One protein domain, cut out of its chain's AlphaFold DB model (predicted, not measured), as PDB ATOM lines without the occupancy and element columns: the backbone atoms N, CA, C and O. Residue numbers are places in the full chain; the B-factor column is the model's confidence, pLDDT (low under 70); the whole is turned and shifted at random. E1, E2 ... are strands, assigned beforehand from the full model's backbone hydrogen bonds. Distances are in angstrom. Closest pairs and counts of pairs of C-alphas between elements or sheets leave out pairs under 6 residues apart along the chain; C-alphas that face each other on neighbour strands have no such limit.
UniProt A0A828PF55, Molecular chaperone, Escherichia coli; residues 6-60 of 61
ATOM      1  N   THR A   6     -21.530  19.021  -4.635       96.56
ATOM      2  CA  THR A   6     -20.834  18.867  -3.358       96.56
ATOM      3  C   THR A   6     -19.452  19.490  -3.460       96.56
ATOM      4  O   THR A   6     -18.624  19.030  -4.241       96.56
ATOM      5  N   VAL A   7     -19.166  20.506  -2.648       96.62
ATOM      6  CA  VAL A   7     -17.806  21.036  -2.481       96.62
ATOM      7  C   VAL A   7     -17.095  20.154  -1.460       96.62
ATOM      8  O   VAL A   7     -17.392  20.220  -0.270       96.62
ATOM      9  N   THR A   8     -16.192  19.287  -1.916       97.12
ATOM     10  CA  THR A   8     -15.544  18.276  -1.060       97.12
ATOM     11  C   THR A   8     -14.258  18.792  -0.430       97.12
ATOM     12  O   THR A   8     -13.947  18.522   0.735       97.12
ATOM     13  N   THR A   9     -13.492  19.558  -1.203       97.06
ATOM     14  CA  THR A   9     -12.194  20.075  -0.784       97.06
ATOM     15  C   THR A   9     -12.060  21.521  -1.203       97.06
ATOM     16  O   THR A   9     -12.348  21.875  -2.340       97.06
ATOM     17  N   ILE A  10     -11.578  22.338  -0.276       95.62
ATOM     18  CA  ILE A  10     -11.134  23.702  -0.525       95.62
ATOM     19  C   ILE A  10      -9.695  23.766  -0.050       95.62
ATOM     20  O   ILE A  10      -9.406  23.419   1.101       95.62
ATOM     21  N   LYS A  11      -8.791  24.175  -0.934       95.56
ATOM     22  CA  LYS A  11      -7.386  24.387  -0.617       95.56
ATOM     23  C   LYS A  11      -7.013  25.852  -0.753       95.56
ATOM     24  O   LYS A  11      -7.484  26.533  -1.654       95.56
ATOM     25  N   ALA A  12      -6.112  26.298   0.106       95.12
ATOM     26  CA  ALA A  12      -5.355  27.526  -0.070       95.12
ATOM     27  C   ALA A  12      -3.873  27.165  -0.077       95.12
ATOM     28  O   ALA A  12      -3.425  26.453   0.821       95.12
ATOM     29  N   GLN A  13      -3.122  27.630  -1.080       91.62
ATOM     30  CA  GLN A  13      -1.681  27.347  -1.197       91.62
ATOM     31  C   GLN A  13      -1.372  25.840  -1.044       91.62
ATOM     32  O   GLN A  13      -0.475  25.437  -0.310       91.62
ATOM     33  N   ASN A  14      -2.178  24.995  -1.699       91.56
ATOM     34  CA  ASN A  14      -2.116  23.530  -1.648       91.56
ATOM     35  C   ASN A  14      -2.397  22.865  -0.272       91.56
ATOM     36  O   ASN A  14      -2.265  21.648  -0.137       91.56
ATOM     37  N   VAL A  15      -2.858  23.610   0.736       93.56
ATOM     38  CA  VAL A  15      -3.275  23.082   2.051       93.56
ATOM     39  C   VAL A  15      -4.799  23.024   2.129       93.56
ATOM     40  O   VAL A  15      -5.455  24.000   1.787       93.56
ATOM     41  N   LYS A  16      -5.385  21.908   2.595       95.06
ATOM     42  CA  LYS A  16      -6.844  21.792   2.808       95.06
ATOM     43  C   LYS A  16      -7.300  22.695   3.959       95.06
ATOM     44  O   LYS A  16      -6.767  22.598   5.064       95.06
ATOM     45  N   VAL A  17      -8.317  23.518   3.712       95.38
ATOM     46  CA  VAL A  17      -8.782  24.557   4.647       95.38
ATOM     47  C   VAL A  17     -10.252  24.451   5.044       95.38
ATOM     48  O   VAL A  17     -10.633  25.084   6.024       95.38
ATOM     49  N   ASN A  18     -11.075  23.655   4.353       94.94
ATOM     50  CA  ASN A  18     -12.444  23.379   4.794       94.94
ATOM     51  C   ASN A  18     -12.480  22.289   5.880       94.94
ATOM     52  O   ASN A  18     -11.743  21.300   5.809       94.94
ATOM     53  N   ASN A  19     -13.360  22.456   6.873       93.75
ATOM     54  CA  ASN A  19     -13.610  21.442   7.905       93.75
ATOM     55  C   ASN A  19     -14.465  20.292   7.370       93.75
ATOM     56  O   ASN A  19     -14.156  19.129   7.619       93.75
ATOM     57  N   GLU A  20     -15.510  20.633   6.625       93.25
ATOM     58  CA  GLU A  20     -16.533  19.708   6.153       93.25
ATOM     59  C   GLU A  20     -16.785  19.916   4.660       93.25
ATOM     60  O   GLU A  20     -16.441  20.959   4.089       93.25
ATOM     61  N   SER A  21     -17.349  18.895   4.022       95.00
ATOM     62  CA  SER A  21     -17.880  19.011   2.666       95.00
ATOM     63  C   SER A  21     -19.246  19.688   2.714       95.00
ATOM     64  O   SER A  21     -20.020  19.431   3.633       95.00
ATOM     65  N   ILE A  22     -19.572  20.499   1.708       95.62
ATOM     66  CA  ILE A  22     -20.870  21.180   1.629       95.62
ATOM     67  C   ILE A  22     -21.663  20.649   0.443       95.62
ATOM     68  O   ILE A  22     -21.192  20.727  -0.689       95.62
ATOM     69  N   LEU A  23     -22.882  20.177   0.700       95.56
ATOM     70  CA  LEU A  23     -23.884  19.917  -0.329       95.56
ATOM     71  C   LEU A  23     -24.657  21.212  -0.612       95.56
ATOM     72  O   LEU A  23     -25.280  21.775   0.286       95.56
ATOM     73  N   LEU A  24     -24.604  21.681  -1.854       95.62
ATOM     74  CA  LEU A  24     -25.251  22.903  -2.320       95.62
ATOM     75  C   LEU A  24     -26.401  22.556  -3.275       95.62
ATOM     76  O   LEU A  24     -26.162  21.996  -4.352       95.62
ATOM     77  N   PRO A  25     -27.646  22.899  -2.902       94.69
ATOM     78  CA  PRO A  25     -28.780  22.852  -3.812       94.69
ATOM     79  C   PRO A  25     -28.623  23.818  -5.002       94.69
ATOM     80  O   PRO A  25     -27.904  24.820  -4.903       94.69
ATOM     81  N   PRO A  26     -29.360  23.591  -6.103       94.69
ATOM     82  CA  PRO A  26     -29.410  24.532  -7.216       94.69
ATOM     83  C   PRO A  26     -29.830  25.932  -6.754       94.69
ATOM     84  O   PRO A  26     -30.764  26.066  -5.963       94.69
ATOM     85  N   PHE A  27     -29.178  26.966  -7.294       91.88
ATOM     86  CA  PHE A  27     -29.502  28.380  -7.039       91.88
ATOM     87  C   PHE A  27     -29.480  28.783  -5.554       91.88
ATOM     88  O   PHE A  27     -30.209  29.683  -5.144       91.88
ATOM     89  N   SER A  28     -28.653  28.114  -4.752       93.44
ATOM     90  CA  SER A  28     -28.506  28.390  -3.324       93.44
ATOM     91  C   SER A  28     -27.104  28.891  -2.982       93.44
ATOM     92  O   SER A  28     -26.147  28.705  -3.737       93.44
ATOM     93  N   ASN A  29     -26.995  29.521  -1.816       92.94
ATOM     94  CA  ASN A  29     -25.741  29.966  -1.229       92.94
ATOM     95  C   ASN A  29     -25.583  29.315   0.143       92.94
ATOM     96  O   ASN A  29     -26.574  29.048   0.824       92.94
ATOM     97  N   ASN A  30     -24.339  29.079   0.545       91.94
ATOM     98  CA  ASN A  30     -24.017  28.626   1.886       91.94
ATOM     99  C   ASN A  30     -22.728  29.304   2.350       91.94
ATOM    100  O   ASN A  30     -21.768  29.388   1.580       91.94
ATOM    101  N   ASP A  31     -22.722  29.759   3.597       90.62
ATOM    102  CA  ASP A  31     -21.541  30.334   4.226       90.62
ATOM    103  C   ASP A  31     -20.686  29.223   4.829       90.62
ATOM    104  O   ASP A  31     -21.190  28.253   5.399       90.62
ATOM    105  N   ILE A  32     -19.369  29.353   4.692       87.56
ATOM    106  CA  ILE A  32     -18.422  28.321   5.109       87.56
ATOM    107  C   ILE A  32     -17.292  28.935   5.924       87.56
ATOM    108  O   ILE A  32     -16.691  29.937   5.541       87.56
ATOM    109  N   THR A  33     -16.962  28.296   7.041       89.19
ATOM    110  CA  THR A  33     -15.815  28.689   7.863       89.19
ATOM    111  C   THR A  33     -14.585  27.900   7.427       89.19
ATOM    112  O   THR A  33     -14.589  26.667   7.437       89.19
ATOM    113  N   LEU A  34     -13.516  28.609   7.058       91.12
ATOM    114  CA  LEU A  34     -12.239  28.023   6.646       91.12
ATOM    115  C   LEU A  34     -11.174  28.206   7.732       91.12
ATOM    116  O   LEU A  34     -11.117  29.244   8.387       91.12
ATOM    117  N   LYS A  35     -10.274  27.228   7.874       89.38
ATOM    118  CA  LYS A  35      -9.148  27.276   8.828       89.38
ATOM    119  C   LYS A  35      -8.059  28.294   8.455       89.38
ATOM    120  O   LYS A  35      -7.245  28.637   9.302       89.38
ATOM    121  N   ASN A  36      -8.017  28.750   7.200       73.38
ATOM    122  CA  ASN A  36      -7.073  29.756   6.695       73.38
ATOM    123  C   ASN A  36      -7.827  30.732   5.768       73.38
ATOM    124  O   ASN A  36      -7.957  30.505   4.561       73.38
ATOM    125  N   ASN A  37      -8.409  31.775   6.363       69.62
ATOM    126  CA  ASN A  37      -9.315  32.736   5.714       69.62
ATOM    127  C   ASN A  37      -8.597  33.926   5.037       69.62
ATOM    128  O   ASN A  37      -9.266  34.847   4.583       69.62
ATOM    129  N   HIS A  38      -7.261  33.928   4.974       81.00
ATOM    130  CA  HIS A  38      -6.463  35.049   4.454       81.00
ATOM    131  C   HIS A  38      -5.698  34.708   3.165       81.00
ATOM    132  O   HIS A  38      -4.661  35.301   2.871       81.00
ATOM    133  N   ALA A  39      -6.175  33.734   2.390       88.50
ATOM    134  CA  ALA A  39      -5.589  33.429   1.090       88.50
ATOM    135  C   ALA A  39      -6.139  34.380   0.022       88.50
ATOM    136  O   ALA A  39      -7.314  34.717   0.054       88.50
ATOM    137  N   SER A  40      -5.316  34.776  -0.951       91.81
ATOM    138  CA  SER A  40      -5.781  35.550  -2.112       91.81
ATOM    139  C   SER A  40      -6.575  34.701  -3.108       91.81
ATOM    140  O   SER A  40      -7.316  35.237  -3.927       91.81
ATOM    141  N   GLU A  41      -6.406  33.378  -3.066       94.12
ATOM    142  CA  GLU A  41      -7.045  32.424  -3.968       94.12
ATOM    143  C   GLU A  41      -7.328  31.095  -3.257       94.12
ATOM    144  O   GLU A  41      -6.576  30.671  -2.371       94.12
ATOM    145  N   TYR A  42      -8.378  30.413  -3.709       94.56
ATOM    146  CA  TYR A  42      -8.783  29.091  -3.252       94.56
ATOM    147  C   TYR A  42      -8.972  28.138  -4.435       94.56
ATOM    148  O   TYR A  42      -9.520  28.511  -5.471       94.56
ATOM    149  N   GLU A  43      -8.550  26.891  -4.262       96.00
ATOM    150  CA  GLU A  43      -8.781  25.790  -5.197       96.00
ATOM    151  C   GLU A  43      -9.882  24.885  -4.647       96.00
ATOM    152  O   GLU A  43      -9.811  24.437  -3.502       96.00
ATOM    153  N   LEU A  44     -10.909  24.624  -5.447       96.19
ATOM    154  CA  LEU A  44     -12.079  23.843  -5.071       96.19
ATOM    155  C   LEU A  44     -12.101  22.532  -5.856       96.19
ATOM    156  O   LEU A  44     -11.952  22.527  -7.079       96.19
ATOM    157  N   THR A  45     -12.374  21.437  -5.154       97.69
ATOM    158  CA  THR A  45     -12.838  20.182  -5.747       97.69
ATOM    159  C   THR A  45     -14.339  20.082  -5.522       97.69
ATOM    160  O   THR A  45     -14.812  20.086  -4.381       97.69
ATOM    161  N   VAL A  46     -15.078  19.993  -6.619       96.94
ATOM    162  CA  VAL A  46     -16.536  19.916  -6.654       96.94
ATOM    163  C   VAL A  46     -16.945  18.607  -7.317       96.94
ATOM    164  O   VAL A  46     -16.321  18.187  -8.286       96.94
ATOM    165  N   VAL A  47     -17.984  17.961  -6.798       97.19
ATOM    166  CA  VAL A  47     -18.596  16.771  -7.397       97.19
ATOM    167  C   VAL A  47     -20.026  17.115  -7.794       97.19
ATOM    168  O   VAL A  47     -20.775  17.613  -6.952       97.19
ATOM    169  N   ASP A  48     -20.384  16.907  -9.060       94.50
ATOM    170  CA  ASP A  48     -21.764  17.089  -9.528       94.50
ATOM    171  C   ASP A  48     -22.662  15.890  -9.161       94.50
ATOM    172  O   ASP A  48     -22.200  14.866  -8.651       94.50
ATOM    173  N   ASP A  49     -23.963  16.012  -9.402       93.38
ATOM    174  CA  ASP A  49     -24.970  14.990  -9.093       93.38
ATOM    175  C   ASP A  49     -24.864  13.717  -9.952       93.38
ATOM    176  O   ASP A  49     -25.495  12.708  -9.633       93.38
ATOM    177  N   TYR A  50     -24.023  13.729 -10.988       94.44
ATOM    178  CA  TYR A  50     -23.678  12.565 -11.808       94.44
ATOM    179  C   TYR A  50     -22.361  11.902 -11.368       94.44
ATOM    180  O   TYR A  50     -21.987  10.862 -11.910       94.44
ATOM    181  N   GLY A  51     -21.662  12.470 -10.378       93.62
ATOM    182  CA  GLY A  51     -20.396  11.960  -9.852       93.62
ATOM    183  C   GLY A  51     -19.147  12.460 -10.587       93.62
ATOM    184  O   GLY A  51     -18.049  11.962 -10.321       93.62
ATOM    185  N   ASN A  52     -19.266  13.437 -11.491       96.00
ATOM    186  CA  ASN A  52     -18.106  14.014 -12.167       96.00
ATOM    187  C   ASN A  52     -17.344  14.956 -11.232       96.00
ATOM    188  O   ASN A  52     -17.937  15.727 -10.479       96.00
ATOM    189  N   ASN A  53     -16.012  14.938 -11.327       96.25
ATOM    190  CA  ASN A  53     -15.146  15.836 -10.567       96.25
ATOM    191  C   ASN A  53     -14.840  17.101 -11.375       96.25
ATOM    192  O   ASN A  53     -14.293  17.032 -12.476       96.25
ATOM    193  N   ILE A  54     -15.124  18.257 -10.788       95.75
ATOM    194  CA  ILE A  54     -14.858  19.583 -11.337       95.75
ATOM    195  C   ILE A  54     -13.827  20.264 -10.437       95.75
ATOM    196  O   ILE A  54     -14.010  20.376  -9.224       95.75
ATOM    197  N   HIS A  55     -12.737  20.733 -11.036       95.81
ATOM    198  CA  HIS A  55     -11.713  21.513 -10.347       95.81
ATOM    199  C   HIS A  55     -11.881  22.980 -10.720       95.81
ATOM    200  O   HIS A  55     -11.985  23.311 -11.901       95.81
ATOM    201  N   SER A  56     -11.920  23.855  -9.722       94.06
ATOM    202  CA  SER A  56     -12.107  25.289  -9.929       94.06
ATOM    203  C   SER A  56     -11.139  26.094  -9.076       94.06
ATOM    204  O   SER A  56     -10.697  25.635  -8.025       94.06
ATOM    205  N   LYS A  57     -10.817  27.306  -9.521       94.88
ATOM    206  CA  LYS A  57      -9.991  28.258  -8.783       94.88
ATOM    207  C   LYS A  57     -10.739  29.577  -8.676       94.88
ATOM    208  O   LYS A  57     -11.238  30.084  -9.679       94.88
ATOM    209  N   ILE A  58     -10.823  30.119  -7.468       92.69
ATOM    210  CA  ILE A  58     -11.527  31.370  -7.185       92.69
ATOM    211  C   ILE A  58     -10.601  32.340  -6.458       92.69
ATOM    212  O   ILE A  58      -9.809  31.932  -5.611       92.69
ATOM    213  N   ALA A  59     -10.709  33.626  -6.780       91.81
ATOM    214  CA  ALA A  59     -10.053  34.677  -6.012       91.81
ATOM    215  C   ALA A  59     -10.860  34.968  -4.738       91.81
ATOM    216  O   ALA A  59     -12.094  34.990  -4.777       91.81
ATOM    217  N   ALA A  60     -10.167  35.204  -3.627       84.06
ATOM    218  CA  ALA A  60     -10.787  35.779  -2.444       84.06
ATOM    219  C   ALA A  60     -11.202  37.225  -2.751       84.06
ATOM    220  O   ALA A  60     -10.468  37.954  -3.422       84.06
TER     221      ALA A  60
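This is residues 6 to 60 of the 61 residues of the protein "Molecular chaperone" of Escherichia coli (UniProt A0A828PF55). The domain is one strongly twisted four-stranded sheet, with a long loop, residues 25 to 40, running back along it from E2 to E3. The 55 printed residues have strands E1 to E4 in turn and no named helix; the sheet's order is E2 E1 E3 E4, all antiparallel. The class is all strand, with 25 residues, under half, in strands. It is compact, radius of gyration of the C-alphas 11.1 A, spanning 31 by 20 by 19 A.

E1, residues 6 to 12, and edge strand E2, residues 22 to 24, form a hairpin; N 7 and O 22 are 2.8 A apart. E1 and E3, residues 41 to 48, are antiparallel at 162 degrees; N 11 and O 43 are 2.8 A apart. E3 and edge strand E4, residues 53 to 59, form a hairpin; N 44 and O 56 are 2.8 A apart. These three pairs are within hydrogen-bond range.

E1 begins at C-alpha 6 (-20.834, 18.867, -3.358) and measures 18.0 A; E3 measures 22.0 A. E4, 20.0 A, ends at C-alpha 59 (-10.053, 34.677, -6.012).

The printed part has no cut. The E2 to E3 link is long. Residue 37 has pLDDT under 70.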